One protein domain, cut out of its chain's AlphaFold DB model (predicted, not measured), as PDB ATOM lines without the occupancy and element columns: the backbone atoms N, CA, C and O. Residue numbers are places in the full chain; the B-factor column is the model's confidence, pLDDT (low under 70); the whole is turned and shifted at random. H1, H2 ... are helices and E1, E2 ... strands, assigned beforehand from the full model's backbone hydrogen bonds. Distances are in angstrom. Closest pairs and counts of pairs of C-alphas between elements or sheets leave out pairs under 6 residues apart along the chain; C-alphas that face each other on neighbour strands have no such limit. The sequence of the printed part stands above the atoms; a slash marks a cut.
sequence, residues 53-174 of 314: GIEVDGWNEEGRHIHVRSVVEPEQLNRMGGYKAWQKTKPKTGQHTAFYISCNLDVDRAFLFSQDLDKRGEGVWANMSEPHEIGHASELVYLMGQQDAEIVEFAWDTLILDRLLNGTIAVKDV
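This is residues 53 to 174 of the 314 residues of the protein "Hypothetical protein" of Symbiodinium natans (UniProt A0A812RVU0). Two strongly twisted sheets lie partly face to face as a sandwich, one of four strands in the order E2, E1, E9, E7, the other of five in the order E6, E5, E4, E3, E8. The short helix H1 lies between E2 and E3 along the chain, where the chain changes sheets, and E6 lies far from the middle at one edge of the five-strand sheet. The printed part has 122 residues, with one named helix and nine named strands in the order E1, E2, H1, E3 to E9; both sheets are antiparallel and the class is mostly strand. The whole is compact, with a radius of gyration of the C-alphas of 14.2 A and spans of 43 by 31 by 22 A.

E1, residues 53 to 59, and E2, residues 65 to 72, form a hairpin, with N 54 and O 70 2.8 A apart. E9, residues 166 to 173, is antiparallel to E1, with N 55 and O 170 at 2.9 A. E7, residues 138 to 142, is an edge strand antiparallel to E9, with N 140 and O 169 at 2.8 A. E3, residues 83 to 90, E4, residues 95 to 104, E5, residues 109 to 117, and E6, residues 123 to 128, form a meander, each strand the antiparallel neighbour of the one before. Its pairs within hydrogen-bond range include N 88 and O 97, 2.8 A, N 100 and O 113, 2.8 A, and N 124 and O 116, 2.9 A. E4 bends by 51 degrees at residue 101. Edge strand E8, residues 151 to 154, is antiparallel to E3, with N 87 and O 153 at 2.8 A. The facing parts of the two sheets are 10.9 A apart centre to centre, their strands at 28 degrees. H1, residues 74 to 77, is on the five-strand sheet at a height of 6.4 A; its closest C-alpha pair with E4 is Leu 77 and Ser 102, 4.8 A. H1 is too short for an O i to N i+4 pair; its one O i to N i+3 pair is within range.

E1 begins at C-alpha 53 (174.375, 167.338, 141.793). E4 is 27.2 A long, E5 25.0 A, E9 23.6 A, E2 23.0 A and E3 21.5 A. E9 ends at C-alpha 173 (175.959, 165.150, 136.111).

The farthest C-alphas, of Glu 62 and Asp 106, are 44.1 A apart. The printed part has no cut; the link from E8 to E9, 11 residues, is long. The mean pLDDT of the printed part is 72.1, and 36 residues are under 70, among them residues 134 to 151 and 153 to 167.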
ATOM      1  N   GLY A  53     174.328 167.652 140.375       77.12
ATOM      2  CA  GLY A  53     174.375 167.338 141.793       77.12
ATOM      3  C   GLY A  53     175.639 167.900 142.430       77.12
ATOM      4  O   GLY A  53     176.734 167.720 141.898       77.12
ATOM      5  N   ILE A  54     175.487 168.540 143.584       78.50
ATOM      6  CA  ILE A  54     176.573 168.960 144.468       78.50
ATOM      7  C   ILE A  54     176.426 168.179 145.772       78.50
ATOM      8  O   ILE A  54     175.394 168.264 146.435       78.50
ATOM      9  N   GLU A  55     177.457 167.438 146.159       75.69
ATOM     10  CA  GLU A  55     177.529 166.744 147.444       75.69
ATOM     11  C   GLU A  55     178.701 167.271 148.264       75.69
ATOM     12  O   GLU A  55     179.807 167.431 147.751       75.69
ATOM     13  N   VAL A  56     178.450 167.506 149.548       74.38
ATOM     14  CA  VAL A  56     179.437 167.962 150.520       74.38
ATOM     15  C   VAL A  56     179.484 166.964 151.665       74.38
ATOM     16  O   VAL A  56     178.468 166.729 152.316       74.38
ATOM     17  N   ASP A  57     180.664 166.412 151.929       74.12
ATOM     18  CA  ASP A  57     180.932 165.539 153.076       74.12
ATOM     19  C   ASP A  57     182.151 166.058 153.839       74.12
ATOM     20  O   ASP A  57     183.223 166.201 153.255       74.12
ATOM     21  N   GLY A  58     182.014 166.369 155.126       74.00
ATOM     22  CA  GLY A  58     183.122 166.931 155.893       74.00
ATOM     23  C   GLY A  58     182.766 167.375 157.304       74.00
ATOM     24  O   GLY A  58     181.814 166.885 157.893       74.00
ATOM     25  N   TRP A  59     183.548 168.289 157.872       73.31
ATOM     26  CA  TRP A  59     183.391 168.790 159.242       73.31
ATOM     27  C   TRP A  59     183.325 170.319 159.262       73.31
ATOM     28  O   TRP A  59     184.041 170.966 158.497       73.31
ATOM     29  N   ASN A  60     182.502 170.905 160.137       72.25
ATOM     30  CA  ASN A  60     182.479 172.358 160.378       72.25
ATOM     31  C   ASN A  60     183.341 172.792 161.572       72.25
ATOM     32  O   ASN A  60     183.953 171.978 162.261       72.25
ATOM     33  N   GLU A  61     183.335 174.103 161.832       71.44
ATOM     34  CA  GLU A  61     184.009 174.760 162.960       71.44
ATOM     35  C   GLU A  61     183.564 174.268 164.338       71.44
ATOM     36  O   GLU A  61     184.336 174.324 165.293       71.44
ATOM     37  N   GLU A  62     182.352 173.729 164.445       75.25
ATOM     38  CA  GLU A  62     181.831 173.166 165.690       75.25
ATOM     39  C   GLU A  62     182.232 171.698 165.895       75.25
ATOM     40  O   GLU A  62     181.832 171.076 166.879       75.25
ATOM     41  N   GLY A  63     182.990 171.114 164.963       71.88
ATOM     42  CA  GLY A  63     183.347 169.701 165.001       71.88
ATOM     43  C   GLY A  63     182.154 168.777 164.752       71.88
ATOM     44  O   GLY A  63     182.180 167.629 165.187       71.88
ATOM     45  N   ARG A  64     181.107 169.243 164.058       72.19
ATOM     46  CA  ARG A  64     180.000 168.404 163.582       72.19
ATOM     47  C   ARG A  64     180.317 167.876 162.187       72.19
ATOM     48  O   ARG A  64     180.757 168.638 161.325       72.19
ATOM     49  N   HIS A  65     180.068 166.584 161.968       73.62
ATOM     50  CA  HIS A  65     180.107 166.003 160.626       73.62
ATOM     51  C   HIS A  65     178.896 166.494 159.830       73.62
ATOM     52  O   HIS A  65     177.774 166.536 160.337       73.62
ATOM     53  N   ILE A  66     179.157 166.909 158.600       70.25
ATOM     54  CA  ILE A  66     178.202 167.461 157.656       70.25
ATOM     55  C   ILE A  66     178.189 166.546 156.446       70.25
ATOM     56  O   ILE A  66     179.230 166.281 155.847       70.25
ATOM     57  N   HIS A  67     176.989 166.130 156.066       73.75
ATOM     58  CA  HIS A  67     176.730 165.438 154.821       73.75
ATOM     59  C   HIS A  67     175.481 166.043 154.188       73.75
ATOM     60  O   HIS A  67     174.378 165.852 154.703       73.75
ATOM     61  N   VAL A  68     175.645 166.816 153.115       70.50
ATOM     62  CA  VAL A  68     174.530 167.522 152.469       70.50
ATOM     63  C   VAL A  68     174.638 167.403 150.959       70.50
ATOM     64  O   VAL A  68     175.730 167.341 150.397       70.50
ATOM     65  N   ARG A  69     173.479 167.368 150.304       73.50
ATOM     66  CA  ARG A  69     173.349 167.286 148.854       73.50
ATOM     67  C   ARG A  69     172.425 168.373 148.347       73.50
ATOM     68  O   ARG A  69     171.471 168.741 149.028       73.50
ATOM     69  N   SER A  70     172.703 168.836 147.142       74.56
ATOM     70  CA  SER A  70     171.871 169.776 146.413       74.56
ATOM     71  C   SER A  70     171.914 169.474 144.921       74.56
ATOM     72  O   SER A  70     172.838 168.809 144.451       74.56
ATOM     73  N   VAL A  71     170.918 169.946 144.183       75.88
ATOM     74  CA  VAL A  71     170.847 169.817 142.726       75.88
ATOM     75  C   VAL A  71     170.696 171.215 142.146       75.88
ATOM     76  O   VAL A  71     169.823 171.972 142.557       75.88
ATOM     77  N   VAL A  72     171.574 171.549 141.208       77.88
ATOM     78  CA  VAL A  72     171.509 172.759 140.399       77.88
ATOM     79  C   VAL A  72     170.692 172.436 139.163       77.88
ATOM     80  O   VAL A  72     171.064 171.565 138.369       77.88
ATOM     81  N   GLU A  73     169.577 173.137 139.025       75.12
ATOM     82  CA  GLU A  73     168.630 172.921 137.940       75.12
ATOM     83  C   GLU A  73     169.158 173.505 136.622       75.12
ATOM     84  O   GLU A  73     169.918 174.488 136.630       75.12
ATOM     85  N   PRO A  74     168.729 172.964 135.470       76.88
ATOM     86  CA  PRO A  74     169.106 173.482 134.163       76.88
ATOM     87  C   PRO A  74     168.901 175.003 134.031       76.88
ATOM     88  O   PRO A  74     169.751 175.713 133.492       76.88
ATOM     89  N   GLU A  75     167.827 175.552 134.598       77.50
ATOM     90  CA  GLU A  75     167.510 176.984 134.623       77.50
ATOM     91  C   GLU A  75     168.612 177.828 135.273       77.50
ATOM     92  O   GLU A  75     168.837 178.973 134.876       77.50
ATOM     93  N   GLN A  76     169.289 177.286 136.284       79.81
ATOM     94  CA  GLN A  76     170.384 177.953 136.979       79.81
ATOM     95  C   GLN A  76     171.691 177.847 136.185       79.81
ATOM     96  O   GLN A  76     172.426 178.833 136.101       79.81
ATOM     97  N   LEU A  77     171.950 176.700 135.550       80.50
ATOM     98  CA  LEU A  77     173.141 176.465 134.720       80.50
ATOM     99  C   LEU A  77     173.187 177.355 133.481       80.50
ATOM    100  O   LEU A  77     174.255 177.802 133.066       80.50
ATOM    101  N   ASN A  78     172.020 177.607 132.889       77.62
ATOM    102  CA  ASN A  78     171.884 178.381 131.660       77.62
ATOM    103  C   ASN A  78     171.847 179.905 131.909       77.62
ATOM    104  O   ASN A  78     171.632 180.682 130.976       77.62
ATOM    105  N   ARG A  79     172.068 180.370 133.150       81.00
ATOM    106  CA  ARG A  79     172.179 181.806 133.456       81.00
ATOM    107  C   ARG A  79     173.470 182.392 132.892       81.00
ATOM    108  O   ARG A  79     174.527 181.765 132.896       81.00
ATOM    109  N   MET A  80     173.399 183.652 132.466       74.31
ATOM    110  CA  MET A  80     174.575 184.405 132.035       74.31
ATOM    111  C   MET A  80     175.586 184.497 133.191       74.31
ATOM    112  O   MET A  80     175.256 185.013 134.255       74.31
ATOM    113  N   GLY A  81     176.802 183.983 132.978       75.44
ATOM    114  CA  GLY A  81     177.852 183.905 134.004       75.44
ATOM    115  C   GLY A  81     177.862 182.612 134.832       75.44
ATOM    116  O   GLY A  81     178.796 182.406 135.601       75.44
ATOM    117  N   GLY A  82     176.886 181.721 134.632       84.94
ATOM    118  CA  GLY A  82     176.772 180.458 135.356       84.94
ATOM    119  C   GLY A  82     176.201 180.593 136.769       84.94
ATOM    120  O   GLY A  82     175.985 181.683 137.302       84.94
ATOM    121  N   TYR A  83     175.956 179.445 137.386       87.31
ATOM    122  CA  TYR A  83     175.519 179.311 138.765       87.31
ATOM    123  C   TYR A  83     176.720 179.375 139.717       87.31
ATOM    124  O   TYR A  83     177.582 178.498 139.683       87.31
ATOM    125  N   LYS A  84     176.793 180.396 140.580       87.69
ATOM    126  CA  LYS A  84     177.816 180.474 141.638       87.69
ATOM    127  C   LYS A  84     177.504 179.425 142.701       87.69
ATOM    128  O   LYS A  84     176.585 179.625 143.480       87.69
ATOM    129  N   ALA A  85     178.263 178.338 142.745       84.19
ATOM    130  CA  ALA A  85     177.976 177.209 143.619       84.19
ATOM    131  C   ALA A  85     178.578 177.387 145.023       84.19
ATOM    132  O   ALA A  85     177.900 177.188 146.031       84.19
ATOM    133  N   TRP A  86     179.839 177.817 145.106       85.31
ATOM    134  CA  TRP A  86     180.490 178.145 146.378       85.31
ATOM    135  C   TRP A  86     181.608 179.170 146.195       85.31
ATOM    136  O   TRP A  86     182.000 179.515 145.080       85.31
ATOM    137  N   GLN A  87     182.130 179.680 147.304       85.62
ATOM    138  CA  GLN A  87     183.318 180.518 147.345       85.62
ATOM    139  C   GLN A  87     184.259 180.079 148.455       85.62
ATOM    140  O   GLN A  87     183.843 179.535 149.473       85.62
ATOM    141  N   LYS A  88     185.543 180.334 148.246       82.81
ATOM    142  CA  LYS A  88     186.625 180.019 149.167       82.81
ATOM    143  C   LYS A  88     187.366 181.287 149.543       82.81
ATOM    144  O   LYS A  88     187.680 182.094 148.673       82.81
ATOM    145  N   THR A  89     187.737 181.396 150.811       79.44
ATOM    146  CA  THR A  89     188.620 182.449 151.314       79.44
ATOM    147  C   THR A  89     189.905 181.835 151.853       79.44
ATOM    148  O   THR A  89     189.873 181.021 152.777       79.44
ATOM    149  N   LYS A  90     191.053 182.239 151.297       76.19
ATOM    150  CA  LYS A  90     192.375 181.891 151.836       76.19
ATOM    151  C   LYS A  90     192.697 182.812 153.022       76.19
ATOM    152  O   LYS A  90     192.910 184.002 152.792       76.19
ATOM    153  N   PRO A  91     192.823 182.312 154.266       69.81
ATOM    154  CA  PRO A  91     192.979 183.171 155.444       69.81
ATOM    155  C   PRO A  91     194.258 184.010 155.410       69.81
ATOM    156  O   PRO A  91     194.251 185.183 155.769       69.81
ATOM    157  N   LYS A  92     195.358 183.417 154.930       73.38
ATOM    158  CA  LYS A  92     196.681 184.057 154.887       73.38
ATOM    159  C   LYS A  92     196.761 185.235 153.920       73.38
ATOM    160  O   LYS A  92     197.492 186.183 154.180       73.38
ATOM    161  N   THR A  93     196.060 185.159 152.792       77.19
ATOM    162  CA  THR A  93     196.135 186.173 151.729       77.19
ATOM    163  C   THR A  93     194.886 187.044 151.651       77.19
ATOM    164  O   THR A  93     194.916 188.067 150.973       77.19
ATOM    165  N   GLY A  94     193.789 186.644 152.302       77.12
ATOM    166  CA  GLY A  94     192.467 187.245 152.115       77.12
ATOM    167  C   GLY A  94     191.932 187.086 150.689       77.12
ATOM    168  O   GLY A  94     191.009 187.789 150.302       77.12
ATOM    169  N   GLN A  95     192.540 186.214 149.876       82.38
ATOM    170  CA  GLN A  95     192.112 185.983 148.501       82.38
ATOM    171  C   GLN A  95     190.805 185.197 148.514       82.38
ATOM    172  O   GLN A  95     190.738 184.116 149.109       82.38
ATOM    173  N   HIS A  96     189.805 185.734 147.826       85.94
ATOM    174  CA  HIS A  96     188.526 185.082 147.612       85.94
ATOM    175  C   HIS A  96     188.504 184.464 146.214       85.94
ATOM    176  O   HIS A  96     188.904 185.109 145.248       85.94
ATOM    177  N   THR A  97     188.024 183.234 146.095       86.38
ATOM    178  CA  THR A  97     187.860 182.538 144.814       86.38
ATOM    179  C   THR A  97     186.459 181.945 144.779       86.38
ATOM    180  O   THR A  97     186.102 181.161 145.656       86.38
ATOM    181  N   ALA A  98     185.651 182.318 143.792       88.75
ATOM    182  CA  ALA A  98     184.330 181.740 143.569       88.75
ATOM    183  C   ALA A  98     184.399 180.591 142.563       88.75
ATOM    184  O   ALA A  98     185.225 180.604 141.654       88.75
ATOM    185  N   PHE A  99     183.510 179.620 142.728       87.44
ATOM    186  CA  PHE A  99     183.356 178.456 141.870       87.44
ATOM    187  C   PHE A  99     181.974 178.492 141.234       87.44
ATOM    188  O   PHE A  99     180.966 178.702 141.915       87.44
ATOM    189  N   TYR A 100     181.943 178.296 139.925       88.19
ATOM    190  CA  TYR A 100     180.759 178.450 139.102       88.19
ATOM    191  C   TYR A 100     180.527 177.202 138.268       88.19
ATOM    192  O   TYR A 100     181.461 176.643 137.694       88.19
ATOM    193  N   ILE A 101     179.265 176.810 138.165       88.12
ATOM    194  CA  ILE A 101     178.798 175.741 137.293       88.12
ATOM    195  C   ILE A 101     178.026 176.401 136.155       88.12
ATOM    196  O   ILE A 101     177.062 177.123 136.392       88.12
ATOM    197  N   SER A 102     178.460 176.198 134.919       88.69
ATOM    198  CA  SER A 102     177.864 176.838 133.744       88.69
ATOM    199  C   SER A 102     177.698 175.849 132.604       88.69
ATOM    200  O   SER A 102     178.175 174.721 132.681       88.69
ATOM    201  N   CYS A 103     177.011 176.272 131.550       84.38
ATOM    202  CA  CYS A 103     176.760 175.480 130.360       84.38
ATOM    203  C   CYS A 103     177.627 175.931 129.182       84.38
ATOM    204  O   CYS A 103     177.619 177.102 128.793       84.38
ATOM    205  N   ASN A 104     178.341 174.992 128.563       81.88
ATOM    206  CA  ASN A 104     178.936 175.192 127.253       81.88
ATOM    207  C   ASN A 104     177.897 174.837 126.185       81.88
ATOM    208  O   ASN A 104     177.717 173.670 125.844       81.88
ATOM    209  N   LEU A 105     177.240 175.868 125.653       76.94
ATOM    210  CA  LEU A 105     176.174 175.766 124.650       76.94
ATOM    211  C   LEU A 105     176.653 175.303 123.263       76.94
ATOM    212  O   LEU A 105     175.836 175.127 122.362       76.94
ATOM    213  N   ASP A 106     177.959 175.157 123.032       70.25
ATOM    214  CA  ASP A 106     178.467 174.600 121.772       70.25
ATOM    215  C   ASP A 106     178.523 173.075 121.787       70.25
ATOM    216  O   ASP A 106     178.409 172.447 120.734       70.25
ATOM    217  N   VAL A 107     178.666 172.484 122.974       68.69
ATOM    218  CA  VAL A 107     178.719 171.028 123.172       68.69
ATOM    219  C   VAL A 107     177.586 170.500 124.053       68.69
ATOM    220  O   VAL A 107     177.532 169.298 124.295       68.69
ATOM    221  N   ASP A 108     176.696 171.384 124.515       72.25
ATOM    222  CA  ASP A 108     175.591 171.122 125.445       72.25
ATOM    223  C   ASP A 108     176.048 170.378 126.714       72.25
ATOM    224  O   ASP A 108     175.416 169.418 127.158       72.25
ATOM    225  N   ARG A 109     177.181 170.812 127.291       75.31
ATOM    226  CA  ARG A 109     177.756 170.218 128.511       75.31
ATOM    227  C   ARG A 109     178.014 171.240 129.602       75.31
ATOM    228  O   ARG A 109     178.549 172.319 129.351       75.31
ATOM    229  N   ALA A 110     177.690 170.860 130.827       82.12
ATOM    230  CA  ALA A 110     178.010 171.599 132.023       82.12
ATOM    231  C   ALA A 110     179.517 171.554 132.284       82.12
ATOM    232  O   ALA A 110     180.196 170.564 132.006       82.12
ATOM    233  N   PHE A 111     180.046 172.629 132.846       84.50
ATOM    234  CA  PHE A 111     181.432 172.725 133.270       84.50
ATOM    235  C   PHE A 111     181.543 173.491 134.584       84.50
ATOM    236  O   PHE A 111     180.735 174.371 134.885       84.50
ATOM    237  N   LEU A 112     182.571 173.157 135.354       86.25
ATOM    238  CA  LEU A 112     182.989 173.847 136.560       86.25
ATOM    239  C   LEU A 112     184.168 174.757 136.218       86.25
ATOM    240  O   LEU A 112     185.126 174.328 135.579       86.25
ATOM    241  N   PHE A 113     184.138 175.995 136.682       86.12
ATOM    242  CA  PHE A 113     185.293 176.885 136.632       86.12
ATOM    243  C   PHE A 113     185.394 177.692 137.922       86.12
ATOM    244  O   PHE A 113     184.441 177.792 138.694       86.12
ATOM    245  N   SER A 114     186.565 178.263 138.164       87.88
ATOM    246  CA  SER A 114     186.820 179.131 139.306       87.88
ATOM    247  C   SER A 114     187.296 180.500 138.846       87.88
ATOM    248  O   SER A 114     187.874 180.643 137.769       87.88
ATOM    249  N   GLN A 115     187.027 181.516 139.653       89.56
ATOM    250  CA  GLN A 115     187.431 182.883 139.377       89.56
ATOM    251  C   GLN A 115     187.822 183.570 140.680       89.56
ATOM    252  O   GLN A 115     187.061 183.557 141.653       89.56
ATOM    253  N   ASP A 116     188.996 184.193 140.694       88.94
ATOM    254  CA  ASP A 116     189.370 185.072 141.797       88.94
ATOM    255  C   ASP A 116     188.453 186.292 141.856       88.94
ATOM    256  O   ASP A 116     188.119 186.895 140.833       88.94
ATOM    257  N   LEU A 117     188.085 186.672 143.073       87.69
ATOM    258  CA  LEU A 117     187.317 187.872 143.342       87.69
ATOM    259  C   LEU A 117     188.244 188.980 143.839       87.69
ATOM    260  O   LEU A 117     189.201 188.745 144.583       87.69
ATOM    261  N   ASP A 118     187.939 190.207 143.439       84.12
ATOM    262  CA  ASP A 118     188.596 191.391 143.963       84.12
ATOM    263  C   ASP A 118     188.081 191.750 145.374       84.12
ATOM    264  O   ASP A 118     187.242 191.073 145.971       84.12
ATOM    265  N   LYS A 119     188.576 192.862 145.932       81.50
ATOM    266  CA  LYS A 119     188.174 193.335 147.271       81.50
ATOM    267  C   LYS A 119     186.702 193.755 147.371       81.50
ATOM    268  O   LYS A 119     186.229 194.002 148.477       81.50
ATOM    269  N   ARG A 120     186.008 193.913 146.244       79.81
ATOM    270  CA  ARG A 120     184.580 194.239 146.158       79.81
ATOM    271  C   ARG A 120     183.728 192.990 145.932       79.81
ATOM    272  O   ARG A 120     182.507 193.101 145.918       79.81
ATOM    273  N   GLY A 121     184.352 191.817 145.796       75.62
ATOM    274  CA  GLY A 121     183.673 190.567 145.478       75.62
ATOM    275  C   GLY A 121     183.355 190.410 143.990       75.62
ATOM    276  O   GLY A 121     182.588 189.516 143.637       75.62
ATOM    277  N   GLU A 122     183.923 191.252 143.120       82.31
ATOM    278  CA  GLU A 122     183.732 191.176 141.673       82.31
ATOM    279  C   GLU A 122     184.771 190.252 141.032       82.31
ATOM    280  O   GLU A 122     185.937 190.216 141.429       82.31
ATOM    281  N   GLY A 123     184.345 189.489 140.027       77.56
ATOM    282  CA  GLY A 123     185.199 188.532 139.334       77.56
ATOM    283  C   GLY A 123     186.312 189.196 138.520       77.56
ATOM    284  O   GLY A 123     186.059 190.044 137.663       77.56
ATOM    285  N   VAL A 124     187.555 188.760 138.728       80.81
ATOM    286  CA  VAL A 124     188.711 189.193 137.937       80.81
ATOM    287  C   VAL A 124     188.856 188.273 136.724       80.81
ATOM    288  O   VAL A 124     189.345 187.151 136.833       80.81
ATOM    289  N   TRP A 125     188.438 188.736 135.540       72.00
ATOM    290  CA  TRP A 125     188.456 187.951 134.289       72.00
ATOM    291  C   TRP A 125     189.823 187.354 133.930       72.00
ATOM    292  O   TRP A 125     189.885 186.265 133.371       72.00
ATOM    293  N   ALA A 126     190.916 188.042 134.273       74.62
ATOM    294  CA  ALA A 126     192.275 187.568 134.009       74.62
ATOM    295  C   ALA A 126     192.662 186.310 134.814       74.62
ATOM    296  O   ALA A 126     193.606 185.624 134.437       74.62
ATOM    297  N   ASN A 127     191.930 186.004 135.890       79.38
ATOM    298  CA  ASN A 127     192.215 184.908 136.819       79.38
ATOM    299  C   ASN A 127     191.103 183.848 136.807       79.38
ATOM    300  O   ASN A 127     190.798 183.236 137.831       79.38
ATOM    301  N   MET A 128     190.454 183.664 135.660       80.56
ATOM    302  CA  MET A 128     189.514 182.568 135.465       80.56
ATOM    303  C   MET A 128     190.296 181.279 135.188       80.56
ATOM    304  O   MET A 128     191.194 181.272 134.346       80.56
ATOM    305  N   SER A 129     189.978 180.197 135.898       79.31
ATOM    306  CA  SER A 129     190.570 178.889 135.614       79.31
ATOM    307  C   SER A 129     190.069 178.336 134.284       79.31
ATOM    308  O   SER A 129     189.020 178.741 133.777       79.31
ATOM    309  N   GLU A 130     190.789 177.355 133.748       79.00
ATOM    310  CA  GLU A 130     190.285 176.587 132.615       79.00
ATOM    311  C   GLU A 130     188.961 175.888 132.992       79.00
ATOM    312  O   GLU A 130     188.822 175.401 134.120       79.00
ATOM    313  N   PRO A 131     187.963 175.875 132.089       78.75
ATOM    314  CA  PRO A 131     186.725 175.132 132.285       78.75
ATOM    315  C   PRO A 131     186.980 173.629 132.412       78.75
ATOM    316  O   PRO A 131     187.585 173.017 131.532       78.75
ATOM    317  N   HIS A 132     186.456 173.019 133.470       75.75
ATOM    318  CA  HIS A 132     186.473 171.576 133.672       75.75
ATOM    319  C   HIS A 132     185.102 170.997 133.353       75.75
ATOM    320  O   HIS A 132     184.132 171.259 134.059       75.75
ATOM    321  N   GLU A 133     185.007 170.207 132.291       72.31
ATOM    322  CA  GLU A 133     183.749 169.580 131.894       72.31
ATOM    323  C   GLU A 133     183.211 168.638 132.987       72.31
ATOM    324  O   GLU A 133     183.936 167.810 133.542       72.31
ATOM    325  N   ILE A 134     181.918 168.751 133.289       68.94
ATOM    326  CA  ILE A 134     181.215 167.897 134.245       68.94
ATOM    327  C   ILE A 134     180.622 166.726 133.458       68.94
ATOM    328  O   ILE A 134     179.444 166.695 133.109       68.94
ATOM    329  N   GLY A 135     181.489 165.777 133.106       52.59
ATOM    330  CA  GLY A 135     181.116 164.536 132.416       52.59
ATOM    331  C   GLY A 135     181.064 163.312 133.336       52.59
ATOM    332  O   GLY A 135     180.367 162.342 133.024       52.59
ATOM    333  N   HIS A 136     181.769 163.379 134.470       46.16
ATOM    334  CA  HIS A 136     181.953 162.302 135.447       46.16
ATOM    335  C   HIS A 136     181.735 162.824 136.868       46.16
ATOM    336  O   HIS A 136     181.376 163.980 137.084       46.16
ATOM    337  N   ALA A 137     181.994 161.968 137.855       41.78
ATOM    338  CA  ALA A 137     182.198 162.408 139.222       41.78
ATOM    339  C   ALA A 137     183.402 163.363 139.310       41.78
ATOM    340  O   ALA A 137     184.523 162.909 139.530       41.78
ATOM    341  N   SER A 138     183.187 164.665 139.135       44.38
ATOM    342  CA  SER A 138     184.217 165.667 139.387       44.38
ATOM    343  C   SER A 138     184.319 165.841 140.899       44.38
ATOM    344  O   SER A 138     183.603 166.627 141.517       44.38
ATOM    345  N   GLU A 139     185.157 165.011 141.518       44.16
ATOM    346  CA  GLU A 139     185.466 165.085 142.942       44.16
ATOM    347  C   GLU A 139     186.520 166.171 143.154       44.16
ATOM    348  O   GLU A 139     187.692 166.002 142.812       44.16
ATOM    349  N   LEU A 140     186.108 167.302 143.724       50.69
ATOM    350  CA  LEU A 140     187.037 168.305 144.209       50.69
ATOM    351  C   LEU A 140     187.306 168.004 145.687       50.69
ATOM    352  O   LEU A 140     186.539 168.344 146.591       50.69
ATOM    353  N   VAL A 141     188.392 167.267 145.922       46.81
ATOM    354  CA  VAL A 141     188.817 166.882 147.270       46.81
ATOM    355  C   VAL A 141     189.474 168.088 147.939       46.81
ATOM    356  O   VAL A 141     190.570 168.499 147.551       46.81
ATOM    357  N   TYR A 142     188.830 168.642 148.965       53.53
ATOM    358  CA  TYR A 142     189.398 169.707 149.786       53.53
ATOM    359  C   TYR A 142     190.113 169.106 150.998       53.53
ATOM    360  O   TYR A 142     189.570 168.997 152.095       53.53
ATOM    361  N   LEU A 143     191.385 168.748 150.810       45.06
ATOM    362  CA  LEU A 143     192.263 168.413 151.929       45.06
ATOM    363  C   LEU A 143     192.689 169.702 152.627       45.06
ATOM    364  O   LEU A 143     193.699 170.317 152.282       45.06
ATOM    365  N   MET A 144     191.908 170.125 153.611       50.88
ATOM    366  CA  MET A 144     192.307 171.234 154.459       50.88
ATOM    367  C   MET A 144     193.353 170.748 155.458       50.88
ATOM    368  O   MET A 144     193.093 169.907 156.319       50.88
ATOM    369  N   GLY A 145     194.580 171.248 155.308       44.53
ATOM    370  CA  GLY A 145     195.654 170.974 156.252       44.53
ATOM    371  C   GLY A 145     195.279 171.484 157.643       44.53
ATOM    372  O   GLY A 145     194.753 172.585 157.777       44.53
ATOM    373  N   GLN A 146     195.617 170.716 158.682       45.72
ATOM    374  CA  GLN A 146     195.340 171.016 160.097       45.72
ATOM    375  C   GLN A 146     195.904 172.361 160.617       45.72
ATOM    376  O   GLN A 146     195.778 172.650 161.802       45.72
ATOM    377  N   GLN A 147     196.549 173.177 159.777       43.12
ATOM    378  CA  GLN A 147     197.215 174.417 160.181       43.12
ATOM    379  C   GLN A 147     196.663 175.692 159.527       43.12
ATOM    380  O   GLN A 147     196.953 176.764 160.043       43.12
ATOM    381  N   ASP A 148     195.840 175.615 158.472       52.19
ATOM    382  CA  ASP A 148     195.259 176.802 157.826       52.19
ATOM    383  C   ASP A 148     193.816 176.529 157.377       52.19
ATOM    384  O   ASP A 148     193.571 175.946 156.321       52.19
ATOM    385  N   ALA A 149     192.851 176.956 158.189       55.84
ATOM    386  CA  ALA A 149     191.431 176.765 157.925       55.84
ATOM    387  C   ALA A 149     190.924 177.670 156.775       55.84
ATOM    388  O   ALA A 149     190.493 178.793 157.006       55.84
ATOM    389  N   GLU A 150     190.999 177.215 155.526       61.38
ATOM    390  CA  GLU A 150     190.263 177.772 154.383       61.38
ATOM    391  C   GLU A 150     188.745 177.799 154.623       61.38
ATOM    392  O   GLU A 150     188.126 176.782 154.904       61.38
ATOM    393  N   ILE A 151     188.120 178.967 154.493       67.75
ATOM    394  CA  ILE A 151     186.676 179.100 154.721       67.75
ATOM    395  C   ILE A 151     185.957 178.884 153.393       67.75
ATOM    396  O   ILE A 151     186.213 179.626 152.441       67.75
ATOM    397  N   VAL A 152     185.070 177.888 153.334       71.44
ATOM    398  CA  VAL A 152     184.178 177.645 152.191       71.44
ATOM    399  C   VAL A 152     182.752 178.044 152.547       71.44
ATOM    400  O   VAL A 152     182.211 177.556 153.536       71.44
ATOM    401  N   GLU A 153     182.157 178.896 151.717       68.44
ATOM    402  CA  GLU A 153     180.782 179.386 151.846       68.44
ATOM    403  C   GLU A 153     179.994 178.997 150.592       68.44
ATOM    404  O   GLU A 153     180.420 179.282 149.467       68.44
ATOM    405  N   PHE A 154     178.850 178.344 150.771       67.31
ATOM    406  CA  PHE A 154     177.998 177.899 149.668       67.31
ATOM    407  C   PHE A 154     176.951 178.956 149.313       67.31
ATOM    408  O   PHE A 154     176.600 179.812 150.128       67.31
ATOM    409  N   ALA A 155     176.456 178.922 148.076       60.50
ATOM    410  CA  ALA A 155     175.338 179.773 147.703       60.50
ATOM    411  C   ALA A 155     174.065 179.371 148.465       60.50
ATOM    412  O   ALA A 155     173.743 178.194 148.631       60.50
ATOM    413  N   TRP A 156     173.346 180.390 148.945       46.56
ATOM    414  CA  TRP A 156     172.228 180.255 149.883       46.56
ATOM    415  C   TRP A 156     171.049 179.448 149.329       46.56
ATOM    416  O   TRP A 156     170.229 178.957 150.100       46.56
ATOM    417  N   ASP A 157     170.948 179.329 148.007       54.00
ATOM    418  CA  ASP A 157     169.886 178.615 147.306       54.00
ATOM    419  C   ASP A 157     170.184 177.126 147.066       54.00
ATOM    420  O   ASP A 157     169.271 176.401 146.684       54.00
ATOM    421  N   THR A 158     171.404 176.644 147.334       52.09
ATOM    422  CA  THR A 158     171.739 175.211 147.232       52.09
ATOM    423  C   THR A 158     172.045 174.564 148.571       52.09
ATOM    424  O   THR A 158     171.554 173.463 148.827       52.09
ATOM    425  N   LEU A 159     172.854 175.198 149.422       55.22
ATOM    426  CA  LEU A 159     173.335 174.602 150.669       55.22
ATOM    427  C   LEU A 159     173.490 175.684 151.742       55.22
ATOM    428  O   LEU A 159     174.374 176.533 151.655       55.22
ATOM    429  N   ILE A 160     172.663 175.633 152.790       50.12
ATOM    430  CA  ILE A 160     172.850 176.475 153.980       50.12
ATOM    431  C   ILE A 160     173.945 175.827 154.827       50.12
ATOM    432  O   ILE A 160     173.677 175.048 155.742       50.12
ATOM    433  N   LEU A 161     175.194 176.104 154.472       56.22
ATOM    434  CA  LEU A 161     176.364 175.726 155.248       56.22
ATOM    435  C   LEU A 161     177.202 176.974 155.475       56.22
ATOM    436  O   LEU A 161     177.723 177.547 154.520       56.22
ATOM    437  N   ASP A 162     177.336 177.367 156.742       53.94
ATOM    438  CA  ASP A 162     178.090 178.567 157.087       53.94
ATOM    439  C   ASP A 162     179.575 178.382 156.760       53.94
ATOM    440  O   ASP A 162     180.152 179.255 156.117       53.94
ATOM    441  N   ARG A 163     180.203 177.259 157.171       64.81
ATOM    442  CA  ARG A 163     181.643 176.989 156.960       64.81
ATOM    443  C   ARG A 163     182.012 175.501 156.964       64.81
ATOM    444  O   ARG A 163     181.607 174.763 157.864       64.81
ATOM    445  N   LEU A 164     182.854 175.085 156.015       68.12
ATOM    446  CA  LEU A 164     183.496 173.760 155.964       68.12
ATOM    447  C   LEU A 164     184.985 173.871 156.346       68.12
ATOM    448  O   LEU A 164     185.690 174.686 155.761       68.12
ATOM    449  N   LEU A 165     185.453 173.059 157.303       63.94
ATOM    450  CA  LEU A 165     186.847 173.019 157.783       63.94
ATOM    451  C   LEU A 165     187.688 171.877 157.204       63.94
ATOM    452  O   LEU A 165     188.910 171.922 157.278       63.94
ATOM    453  N   ASN A 166     187.066 170.804 156.735       67.25
ATOM    454  CA  ASN A 166     187.734 169.704 156.042       67.25
ATOM    455  C   ASN A 166     186.656 168.869 155.365       67.25
ATOM    456  O   ASN A 166     185.659 168.559 156.019       67.25
ATOM    457  N   GLY A 167     186.833 168.494 154.103       67.81
ATOM    458  CA  GLY A 167     185.835 167.680 153.428       67.81
ATOM    459  C   GLY A 167     186.060 167.495 151.938       67.81
ATOM    460  O   GLY A 167     187.054 167.914 151.354       67.81
ATOM    461  N   THR A 168     185.086 166.868 151.308       70.44
ATOM    462  CA  THR A 168     185.025 166.665 149.869       70.44
ATOM    463  C   THR A 168     183.805 167.389 149.328       70.44
ATOM    464  O   THR A 168     182.719 167.266 149.895       70.44
ATOM    465  N   ILE A 169     183.982 168.104 148.216       74.56
ATOM    466  CA  ILE A 169     182.879 168.625 147.408       74.56
ATOM    467  C   ILE A 169     182.884 167.858 146.088       74.56
ATOM    468  O   ILE A 169     183.838 167.939 145.316       74.56
ATOM    469  N   ALA A 170     181.837 167.087 145.824       74.25
ATOM    470  CA  ALA A 170     181.669 166.370 144.567       74.25
ATOM    471  C   ALA A 170     180.612 167.069 143.709       74.25
ATOM    472  O   ALA A 170     179.511 167.334 144.181       74.25
ATOM    473  N   VAL A 171     180.943 167.335 142.444       75.31
ATOM    474  CA  VAL A 171     180.024 167.899 141.447       75.31
ATOM    475  C   VAL A 171     179.811 166.878 140.338       75.31
ATOM    476  O   VAL A 171     180.777 166.319 139.815       75.31
ATOM    477  N   LYS A 172     178.552 166.598 139.997       74.06
ATOM    478  CA  LYS A 172     178.198 165.495 139.097       74.06
ATOM    479  C   LYS A 172     177.054 165.832 138.172       74.06
ATOM    480  O   LYS A 172     176.080 166.435 138.595       74.06
ATOM    481  N   ASP A 173     177.132 165.314 136.956       73.50
ATOM    482  CA  ASP A 173     175.959 165.150 136.111       73.50
ATOM    483  C   ASP A 173     175.020 164.108 136.738       73.50
ATOM    484  O   ASP A 173     175.374 162.934 136.867       73.50
ATOM    485  N   VAL A 174     173.844 164.569 137.156       65.75
ATOM    486  CA  VAL A 174     172.756 163.772 137.737       65.75
ATOM    487  C   VAL A 174     171.500 163.867 136.871       65.75
ATOM    488  O   VAL A 174     170.393 163.679 137.366       65.75
TER     489      VAL A 174